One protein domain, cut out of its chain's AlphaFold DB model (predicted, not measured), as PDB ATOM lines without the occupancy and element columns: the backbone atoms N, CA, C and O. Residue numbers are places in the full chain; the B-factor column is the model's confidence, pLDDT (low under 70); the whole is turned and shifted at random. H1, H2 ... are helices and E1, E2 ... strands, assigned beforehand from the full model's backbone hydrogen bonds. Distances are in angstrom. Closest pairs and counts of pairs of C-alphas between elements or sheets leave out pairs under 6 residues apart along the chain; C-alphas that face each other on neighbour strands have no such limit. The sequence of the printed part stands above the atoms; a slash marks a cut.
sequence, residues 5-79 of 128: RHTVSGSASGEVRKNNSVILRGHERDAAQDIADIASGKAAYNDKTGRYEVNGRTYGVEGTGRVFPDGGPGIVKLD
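Overview. This is residues 5 to 79 of the 128 residues of an uncharacterized protein of Streptomyces sp. SID1034 (UniProt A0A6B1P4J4). A twisted sheet of four strands, E2 to E5, has one helix, H2, slanting over one of its faces; beside its E5 edge stands a ribbon of two strands, E1 and E6, and the short helix H1 lies beyond E1, at the end far from E2. The printed part has 75 residues with two named helices and six named strands, in the order H1 E1 H2 E2 E3 E4 E5 E6. The larger sheet runs E2 - E3 - E4 - E5, antiparallel throughout, and E1 - E6 is antiparallel too. The class is mixed, helices and strands; the whole is compact and rounded, with a radius of gyration of the C-alphas of 11.8 A and spans of 32 by 25 by 19 A.

Arrangement. Start at H1, residues 9 to 13, and go on to E1, residues 19 to 23; their closest C-alphas, Ser 11 and Val 22, are 7.9 A apart. E1 is the antiparallel neighbour of E6, residues 75 to 79, with N 22 and O 76 within hydrogen-bond range at 2.9 A. Next comes H2, residues 28 to 39, then E2, residues 44 to 46, E3, residues 51 to 54, E4, residues 57 to 61, and E5, residues 67 to 71. These four strands form a meander, each the antiparallel neighbour of the one before. Look for N 46 and O 51 at 2.8 A in the hairpin E2 and E3, N 52 and O 59 at 2.9 A in the hairpin E3 and E4, and N 60 and O 68 at 2.8 A in the hairpin E4 and E5. H2 is on this sheet, making two layers, helix on one face of a sheet, at a height over the sheet of 8.7 A. It lies over E4 and runs slantwise to the strands, at 56 degrees to E4 on the local plane. The closest C-alphas of E1 and E5, Ser 21 and Asp 70, are 5.8 A apart. H1 is not on the sheet, and H1 and H2 are apart. In H2 every O i to N i+4 pair is within hydrogen-bond range; in H1 0 of 1 is, against 2 of 2 O i to N i+3 pairs.

Along the chain. Find C-alpha 9 at (121.049, 139.605, 180.246), where H1 begins. E1 is 14.0 A long. H2 begins at C-alpha 28, (128.079, 143.477, 188.085), and is 16.6 A long. E2 is short, 6.4 A; E4 is 13.6 A and E5 12.5 A. E6, 13.3 A, ends at C-alpha 79, (130.793, 148.087, 168.271).

Size, cuts and confidence. The two C-alphas farthest apart, Ala 12 and Asp 47, are 33.2 A apart. The printed part has no cut, and its links between named elements are tight. The mean pLDDT of the printed part is 93.6, and no printed residue is under 70.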
ATOM      1  N   ARG A   5     120.853 147.556 180.313       86.88
ATOM      2  CA  ARG A   5     121.400 147.304 178.962       86.88
ATOM      3  C   ARG A   5     122.904 147.003 178.919       86.88
ATOM      4  O   ARG A   5     123.379 146.461 177.925       86.88
ATOM      5  N   HIS A   6     123.645 147.380 179.960       92.06
ATOM      6  CA  HIS A   6     125.070 147.081 180.096       92.06
ATOM      7  C   HIS A   6     125.330 145.730 180.760       92.06
ATOM      8  O   HIS A   6     126.478 145.394 180.980       92.06
ATOM      9  N   THR A   7     124.309 144.946 181.094       94.62
ATOM     10  CA  THR A   7     124.490 143.558 181.541       94.62
ATOM     11  C   THR A   7     124.314 142.609 180.363       94.62
ATOM     12  O   THR A   7     123.588 142.923 179.414       94.62
ATOM     13  N   VAL A   8     124.924 141.422 180.435       93.88
ATOM     14  CA  VAL A   8     124.732 140.372 179.420       93.88
ATOM     15  C   VAL A   8     123.243 140.067 179.230       93.88
ATOM     16  O   VAL A   8     122.757 140.072 178.103       93.88
ATOM     17  N   SER A   9     122.488 139.891 180.316       90.75
ATOM     18  CA  SER A   9     121.049 139.605 180.246       90.75
ATOM     19  C   SER A   9     120.237 140.776 179.684       90.75
ATOM     20  O   SER A   9     119.362 140.578 178.845       90.75
ATOM     21  N   GLY A  10     120.536 142.011 180.097       91.56
ATOM     22  CA  GLY A  10     119.815 143.195 179.624       91.56
ATOM     23  C   GLY A  10     120.147 143.606 178.189       91.56
ATOM     24  O   GLY A  10     119.419 144.413 177.607       91.56
ATOM     25  N   SER A  11     121.189 143.032 177.578       93.81
ATOM     26  CA  SER A  11     121.487 143.235 176.154       93.81
ATOM     27  C   SER A  11     120.360 142.743 175.234       93.81
ATOM     28  O   SER A  11     120.167 143.314 174.161       93.81
ATOM     29  N   ALA A  12     119.541 141.778 175.681       93.56
ATOM     30  CA  ALA A  12     118.400 141.251 174.928       93.56
ATOM     31  C   ALA A  12     117.366 142.329 174.545       93.56
ATOM     32  O   ALA A  12     116.701 142.208 173.519       93.56
ATOM     33  N   SER A  13     117.242 143.398 175.335       92.38
ATOM     34  CA  SER A  13     116.334 144.524 175.074       92.38
ATOM     35  C   SER A  13     117.060 145.865 174.913       92.38
ATOM     36  O   SER A  13     116.417 146.905 174.797       92.38
ATOM     37  N   GLY A  14     118.394 145.869 174.950       90.25
ATOM     38  CA  GLY A  14     119.189 147.090 174.893       90.25
ATOM     39  C   GLY A  14     119.221 147.701 173.494       90.25
ATOM     40  O   GLY A  14     119.392 147.001 172.506       90.25
ATOM     41  N   GLU A  15     119.115 149.024 173.390       92.19
ATOM     42  CA  GLU A  15     119.304 149.728 172.115       92.19
ATOM     43  C   GLU A  15     120.704 149.455 171.532       92.19
ATOM     44  O   GLU A  15     121.696 149.572 172.250       92.19
ATOM     45  N   VAL A  16     120.812 149.149 170.237       93.25
ATOM     46  CA  VAL A  16     122.108 148.955 169.564       93.25
ATOM     47  C   VAL A  16     122.684 150.311 169.136       93.25
ATOM     48  O   VAL A  16     122.256 150.898 168.140       93.25
ATOM     49  N   ARG A  17     123.691 150.812 169.861       92.62
ATOM     50  CA  ARG A  17     124.352 152.100 169.559       92.62
ATOM     51  C   ARG A  17     125.613 151.911 168.713       92.62
ATOM     52  O   ARG A  17     125.997 150.790 168.397       92.62
ATOM     53  N   LYS A  18     126.254 153.016 168.305       93.06
ATOM     54  CA  LYS A  18     127.559 152.980 167.610       93.06
ATOM     55  C   LYS A  18     128.661 152.418 168.514       93.06
ATOM     56  O   LYS A  18     129.437 151.586 168.071       93.06
ATOM     57  N   ASN A  19     128.684 152.876 169.764       92.38
ATOM     58  CA  ASN A  19     129.583 152.404 170.808       92.38
ATOM     59  C   ASN A  19     128.727 151.824 171.931       92.38
ATOM     60  O   ASN A  19     127.824 152.501 172.434       92.38
ATOM     61  N   ASN A  20     129.003 150.587 172.308       95.31
ATOM     62  CA  ASN A  20     128.330 149.881 173.382       95.31
ATOM     63  C   ASN A  20     129.365 149.334 174.361       95.31
ATOM     64  O   ASN A  20     130.559 149.271 174.074       95.31
ATOM     65  N   SER A  21     128.882 148.921 175.520       96.00
ATOM     66  CA  SER A  21     129.687 148.258 176.532       96.00
ATOM     67  C   SER A  21     128.814 147.287 177.303       96.00
ATOM     68  O   SER A  21     127.623 147.547 177.518       96.00
ATOM     69  N   VAL A  22     129.409 146.173 177.708       97.06
ATOM     70  CA  VAL A  22     128.758 145.151 178.522       97.06
ATOM     71  C   VAL A  22     129.674 144.756 179.663       97.06
ATOM     72  O   VAL A  22     130.861 144.517 179.473       97.06
ATOM     73  N   ILE A  23     129.094 144.697 180.850       97.25
ATOM     74  CA  ILE A  23     129.670 144.151 182.062       97.25
ATOM     75  C   ILE A  23     129.545 142.634 181.962       97.25
ATOM     76  O   ILE A  23     128.445 142.103 181.766       97.25
ATOM     77  N   LEU A  24     130.684 141.956 182.048       96.62
ATOM     78  CA  LEU A  24     130.771 140.505 182.041       96.62
ATOM     79  C   LEU A  24     130.105 139.930 183.293       96.62
ATOM     80  O   LEU A  24     130.096 140.554 184.357       96.62
ATOM     81  N   ARG A  25     129.555 138.720 183.159       93.75
ATOM     82  CA  ARG A  25     128.928 138.017 184.284       93.75
ATOM     83  C   ARG A  25     129.935 137.852 185.420       93.75
ATOM     84  O   ARG A  25     131.063 137.436 185.181       93.75
ATOM     85  N   GLY A  26     129.510 138.154 186.642       93.00
ATOM     86  CA  GLY A  26     130.357 138.108 187.835       93.00
ATOM     87  C   GLY A  26     130.985 139.455 188.202       93.00
ATOM     88  O   GLY A  26     131.432 139.606 189.335       93.00
ATOM     89  N   HIS A  27     130.951 140.452 187.310       95.12
ATOM     90  CA  HIS A  27     131.509 141.791 187.545       95.12
ATOM     91  C   HIS A  27     130.446 142.875 187.778       95.12
ATOM     92  O   HIS A  27     130.769 144.055 187.919       95.12
ATOM     93  N   GLU A  28     129.162 142.515 187.859       93.50
ATOM     94  CA  GLU A  28     128.079 143.477 188.085       93.50
ATOM     95  C   GLU A  28     128.214 144.194 189.432       93.50
ATOM     96  O   GLU A  28     127.920 145.389 189.528       93.50
ATOM     97  N   ARG A  29     128.682 143.480 190.465       94.06
ATOM     98  CA  ARG A  29     128.930 144.057 191.791       94.06
ATOM     99  C   ARG A  29     130.119 145.013 191.778       94.06
ATOM    100  O   ARG A  29     130.027 146.071 192.391       94.06
ATOM    101  N   ASP A  30     131.176 144.676 191.044       95.50
ATOM    102  CA  ASP A  30     132.339 145.550 190.892       95.50
ATOM    103  C   ASP A  30     131.932 146.865 190.220       95.50
ATOM    104  O   ASP A  30     132.193 147.944 190.743       95.50
ATOM    105  N   ALA A  31     131.185 146.781 189.113       95.31
ATOM    106  CA  ALA A  31     130.707 147.965 188.405       95.31
ATOM    107  C   ALA A  31     129.724 148.803 189.239       95.31
ATOM    108  O   ALA A  31     129.677 150.030 189.129       95.31
ATOM    109  N   ALA A  32     128.915 148.157 190.079       94.06
ATOM    110  CA  ALA A  32     128.041 148.847 191.017       94.06
ATOM    111  C   ALA A  32     128.828 149.639 192.068       94.06
ATOM    112  O   ALA A  32     128.466 150.784 192.351       94.06
ATOM    113  N   GLN A  33     129.882 149.033 192.621       95.44
ATOM    114  CA  GLN A  33     130.754 149.653 193.611       95.44
ATOM    115  C   GLN A  33     131.529 150.826 193.004       95.44
ATOM    116  O   GLN A  33     131.499 151.918 193.558       95.44
ATOM    117  N   ASP A  34     132.106 150.642 191.819       96.38
ATOM    118  CA  ASP A  34     132.811 151.693 191.083       96.38
ATOM    119  C   ASP A  34     131.927 152.932 190.853       96.38
ATOM    120  O   ASP A  34     132.355 154.063 191.073       96.38
ATOM    121  N   ILE A  35     130.660 152.739 190.462       93.56
ATOM    122  CA  ILE A  35     129.706 153.847 190.297       93.56
ATOM    123  C   ILE A  35     129.412 154.542 191.633       93.56
ATOM    124  O   ILE A  35     129.248 155.763 191.656       93.56
ATOM    125  N   ALA A  36     129.337 153.799 192.739       94.06
ATOM    126  CA  ALA A  36     129.173 154.390 194.067       94.06
ATOM    127  C   ALA A  36     130.418 155.190 194.486       94.06
ATOM    128  O   ALA A  36     130.295 156.284 195.038       94.06
ATOM    129  N   ASP A  37     131.613 154.695 194.166       95.62
ATOM    130  CA  ASP A  37     132.870 155.389 194.437       95.62
ATOM    131  C   ASP A  37     133.000 156.668 193.596       95.62
ATOM    132  O   ASP A  37     133.355 157.711 194.146       95.62
ATOM    133  N   ILE A  38     132.589 156.645 192.320       94.88
ATOM    134  CA  ILE A  38     132.458 157.849 191.481       94.88
ATOM    135  C   ILE A  38     131.481 158.848 192.112       94.88
ATOM    136  O   ILE A  38     131.824 160.016 192.288       94.88
ATOM    137  N   ALA A  39     130.286 158.396 192.505       92.19
ATOM    138  CA  ALA A  39     129.270 159.261 193.108       92.19
ATOM    139  C   ALA A  39     129.716 159.869 194.452       92.19
ATOM    140  O   ALA A  39     129.299 160.971 194.796       92.19
ATOM    141  N   SER A  40     130.576 159.169 195.197       94.25
ATOM    142  CA  SER A  40     131.157 159.651 196.457       94.25
ATOM    143  C   SER A  40     132.444 160.470 196.287       94.25
ATOM    144  O   SER A  40     133.052 160.853 197.284       94.25
ATOM    145  N   GLY A  41     132.868 160.747 195.048       93.88
ATOM    146  CA  GLY A  41     134.048 161.565 194.754       93.88
ATOM    147  C   GLY A  41     135.391 160.863 194.984       93.88
ATOM    148  O   GLY A  41     136.413 161.532 195.098       93.88
ATOM    149  N   LYS A  42     135.409 159.528 195.062       93.25
ATOM    150  CA  LYS A  42     136.633 158.736 195.275       93.25
ATOM    151  C   LYS A  42     137.345 158.340 193.981       93.25
ATOM    152  O   LYS A  42     138.484 157.888 194.034       93.25
ATOM    153  N   ALA A  43     136.678 158.463 192.835       93.69
ATOM    154  CA  ALA A  43     137.248 158.128 191.533       93.69
ATOM    155  C   ALA A  43     138.000 159.313 190.917       93.69
ATOM    156  O   ALA A  43     137.581 160.464 191.049       93.69
ATOM    157  N   ALA A  44     139.076 159.023 190.183       94.06
ATOM    158  CA  ALA A  44     139.813 160.040 189.448       94.06
ATOM    159  C   ALA A  44     139.081 160.373 188.143       94.06
ATOM    160  O   ALA A  44     138.703 159.474 187.394       94.06
ATOM    161  N   TYR A  45     138.890 161.660 187.854       94.50
ATOM    162  CA  TYR A  45     138.425 162.103 186.543       94.50
ATOM    163  C   TYR A  45     139.628 162.425 185.655       94.50
ATOM    164  O   TYR A  45     140.528 163.162 186.055       94.50
ATOM    165  N   ASN A  46     139.649 161.861 184.452       94.00
ATOM    166  CA  ASN A  46     140.670 162.114 183.449       94.00
ATOM    167  C   ASN A  46     140.134 163.120 182.422       94.00
ATOM    168  O   ASN A  46     139.380 162.760 181.514       94.00
ATOM    169  N   ASP A  47     140.568 164.376 182.540       91.88
ATOM    170  CA  ASP A  47     140.136 165.478 181.667       91.88
ATOM    171  C   ASP A  47     140.488 165.262 180.189       91.88
ATOM    172  O   ASP A  47     139.809 165.781 179.304       91.88
ATOM    173  N   LYS A  48     141.535 164.479 179.894       91.56
ATOM    174  CA  LYS A  48     141.970 164.227 178.510       91.56
ATOM    175  C   LYS A  48     141.036 163.267 177.786       91.56
ATOM    176  O   LYS A  48     140.839 163.392 176.582       91.56
ATOM    177  N   THR A  49     140.501 162.285 178.506       89.62
ATOM    178  CA  THR A  49     139.623 161.252 177.939       89.62
ATOM    179  C   THR A  49     138.147 161.525 178.223       89.62
ATOM    180  O   THR A  49     137.282 160.935 177.572       89.62
ATOM    181  N   GLY A  50     137.843 162.425 179.163       91.19
ATOM    182  CA  GLY A  50     136.485 162.699 179.624       91.19
ATOM    183  C   GLY A  50     135.859 161.477 180.297       91.19
ATOM    184  O   GLY A  50     134.714 161.109 179.997       91.19
ATOM    185  N   ARG A  51     136.647 160.769 181.114       95.56
ATOM    186  CA  ARG A  51     136.267 159.507 181.764       95.56
ATOM    187  C   ARG A  51     136.647 159.507 183.232       95.56
ATOM    188  O   ARG A  51     137.680 160.050 183.604       95.56
ATOM    189  N   TYR A  52     135.843 158.829 184.041       96.88
ATOM    190  CA  TYR A  52     136.277 158.399 185.365       96.88
ATOM    191  C   TYR A  52     137.103 157.125 185.258       96.88
ATOM    192  O   TYR A  52     136.747 156.225 184.497       96.88
ATOM    193  N   GLU A  53     138.159 157.044 186.057       96.62
ATOM    194  CA  GLU A  53     139.019 155.877 186.215       96.62
ATOM    195  C   GLU A  53     138.938 155.395 187.669       96.62
ATOM    196  O   GLU A  53     139.182 156.150 188.614       96.62
ATOM    197  N   VAL A  54     138.548 154.135 187.854       96.44
ATOM    198  CA  VAL A  54     138.370 153.515 189.174       96.44
ATOM    199  C   VAL A  54     138.619 152.017 189.064       96.44
ATOM    200  O   VAL A  54     138.107 151.366 188.158       96.44
ATOM    201  N   ASN A  55     139.460 151.467 189.946       94.94
ATOM    202  CA  ASN A  55     139.788 150.033 189.988       94.94
ATOM    203  C   ASN A  55     140.219 149.436 188.625       94.94
ATOM    204  O   ASN A  55     139.896 148.297 188.298       94.94
ATOM    205  N   GLY A  56     140.927 150.222 187.801       94.81
ATOM    206  CA  GLY A  56     141.363 149.826 186.453       94.81
ATOM    207  C   GLY A  56     140.264 149.844 185.380       94.81
ATOM    208  O   GLY A  56     140.527 149.483 184.233       94.81
ATOM    209  N   ARG A  57     139.043 150.262 185.727       96.94
ATOM    210  CA  ARG A  57     137.901 150.420 184.820       96.94
ATOM    211  C   ARG A  57     137.665 151.881 184.479       96.94
ATOM    212  O   ARG A  57     137.989 152.780 185.256       96.94
ATOM    213  N   THR A  58     137.071 152.105 183.314       97.31
ATOM    214  CA  THR A  58     136.734 153.430 182.807       97.31
ATOM    215  C   THR A  58     135.231 153.594 182.642       97.31
ATOM    216  O   THR A  58     134.526 152.686 182.189       97.31
ATOM    217  N   TYR A  59     134.738 154.780 182.994       96.50
ATOM    218  CA  TYR A  59     133.323 155.124 182.929       96.50
ATOM    219  C   TYR A  59     133.121 156.463 182.226       96.50
ATOM    220  O   TYR A  59     133.791 157.454 182.523       96.50
ATOM    221  N   GLY A  60     132.189 156.486 181.280       94.25
ATOM    222  CA  GLY A  60     131.736 157.705 180.630       94.25
ATOM    223  C   GLY A  60     130.642 158.401 181.422       94.25
ATOM    224  O   GLY A  60     129.979 157.794 182.261       94.25
ATOM    225  N   VAL A  61     130.444 159.680 181.115       91.12
ATOM    226  CA  VAL A  61     129.370 160.506 181.665       91.12
ATOM    227  C   VAL A  61     128.557 161.042 180.491       91.12
ATOM    228  O   VAL A  61     129.111 161.623 179.559       91.12
ATOM    229  N   GLU A  62     127.250 160.789 180.480       85.50
ATOM    230  CA  GLU A  62     126.333 161.431 179.535       85.50
ATOM    231  C   GLU A  62     126.181 162.919 179.897       85.50
ATOM    232  O   GLU A  62     126.379 163.300 181.046       85.50
ATOM    233  N   GLY A  63     125.766 163.774 178.955       81.75
ATOM    234  CA  GLY A  63     125.597 165.217 179.213       81.75
ATOM    235  C   GLY A  63     124.611 165.563 180.344       81.75
ATOM    236  O   GLY A  63     124.607 166.684 180.835       81.75
ATOM    237  N   THR A  64     123.801 164.597 180.784       83.31
ATOM    238  CA  THR A  64     122.886 164.692 181.931       83.31
ATOM    239  C   THR A  64     123.530 164.312 183.274       83.31
ATOM    240  O   THR A  64     122.840 164.280 184.289       83.31
ATOM    241  N   GLY A  65     124.824 163.979 183.300       83.12
ATOM    242  CA  GLY A  65     125.550 163.529 184.494       83.12
ATOM    243  C   GLY A  65     125.458 162.023 184.767       83.12
ATOM    244  O   GLY A  65     126.011 161.535 185.751       83.12
ATOM    245  N   ARG A  66     124.776 161.249 183.911       88.06
ATOM    246  CA  ARG A  66     124.640 159.798 184.097       88.06
ATOM    247  C   ARG A  66     125.940 159.069 183.762       88.06
ATOM    248  O   ARG A  66     126.411 159.126 182.631       88.06
ATOM    249  N   VAL A  67     126.451 158.305 184.723       92.44
ATOM    250  CA  VAL A  67     127.638 157.459 184.549       92.44
ATOM    251  C   VAL A  67     127.276 156.140 183.852       92.44
ATOM    252  O   VAL A  67     126.265 155.509 184.181       92.44
ATOM    253  N   PHE A  68     128.107 155.698 182.905       92.81
ATOM    254  CA  PHE A  68     127.978 154.411 182.218       92.81
ATOM    255  C   PHE A  68     129.340 153.715 182.057       92.81
ATOM    256  O   PHE A  68     130.352 154.395 181.891       92.81
ATOM    257  N   PRO A  69     129.394 152.371 182.097       95.81
ATOM    258  CA  PRO A  69     130.642 151.629 181.900       95.81
ATOM    259  C   PRO A  69     131.174 151.839 180.478       95.81
ATOM    260  O   PRO A  69     130.389 151.812 179.532       95.81
ATOM    261  N   ASP A  70     132.482 152.021 180.299       95.38
ATOM    262  CA  ASP A  70     133.110 152.189 178.975       95.38
ATOM    263  C   ASP A  70     134.119 151.070 178.666       95.38
ATOM    264  O   ASP A  70     134.070 150.495 177.578       95.38
ATOM    265  N   GLY A  71     134.984 150.701 179.619       95.56
ATOM    266  CA  GLY A  71     135.953 149.614 179.440       95.56
ATOM    267  C   GLY A  71     136.735 149.245 180.704       95.56
ATOM    268  O   GLY A  71     136.512 149.807 181.774       95.56
ATOM    269  N   GLY A  72     137.662 148.297 180.563       95.50
ATOM    270  CA  GLY A  72     138.527 147.795 181.638       95.50
ATOM    271  C   GLY A  72     138.147 146.385 182.111       95.50
ATOM    272  O   GLY A  72     137.281 145.755 181.504       95.50
ATOM    273  N   PRO A  73     138.789 145.858 183.170       96.00
ATOM    274  CA  PRO A  73     138.552 144.498 183.654       96.00
ATOM    275  C   PRO A  73     137.064 144.215 183.889       96.00
ATOM    276  O   PRO A  73     136.389 144.971 184.582       96.00
ATOM    277  N   GLY A  74     136.524 143.143 183.307       95.88
ATOM    278  CA  GLY A  74     135.103 142.810 183.447       95.88
ATOM    279  C   GLY A  74     134.131 143.705 182.661       95.88
ATOM    280  O   GLY A  74     132.922 143.525 182.790       95.88
ATOM    281  N   ILE A  75     134.612 144.652 181.842       97.31
ATOM    282  CA  ILE A  75     133.796 145.486 180.945       97.31
ATOM    283  C   ILE A  75     134.346 145.392 179.521       97.31
ATOM    284  O   ILE A  75     135.446 145.850 179.219       97.31
ATOM    285  N   VAL A  76     133.529 144.877 178.608       96.81
ATOM    286  CA  VAL A  76     133.894 144.750 177.196       96.81
ATOM    287  C   VAL A  76     133.244 145.856 176.389       96.81
ATOM    288  O   VAL A  76     132.022 146.019 176.406       96.81
ATOM    289  N   LYS A  77     134.066 146.590 175.639       95.75
ATOM    290  CA  LYS A  77     133.606 147.553 174.641       95.75
ATOM    291  C   LYS A  77     133.217 146.821 173.362       95.75
ATOM    292  O   LYS A  77     133.945 145.940 172.900       95.75
ATOM    293  N   LEU A  78     132.057 147.180 172.826       96.31
ATOM    294  CA  LEU A  78     131.457 146.535 171.666       96.31
ATOM    295  C   LEU A  78     131.063 147.580 170.630       96.31
ATOM    296  O   LEU A  78     130.465 148.610 170.965       96.31
ATOM    297  N   ASP A  79     131.350 147.303 169.366       95.88
ATOM    298  CA  ASP A  79     130.793 148.087 168.271       95.88
ATOM    299  C   ASP A  79     129.295 147.776 168.054       95.88
ATOM    300  O   ASP A  79     128.639 147.060 168.824       95.88
TER     301      ASP A  79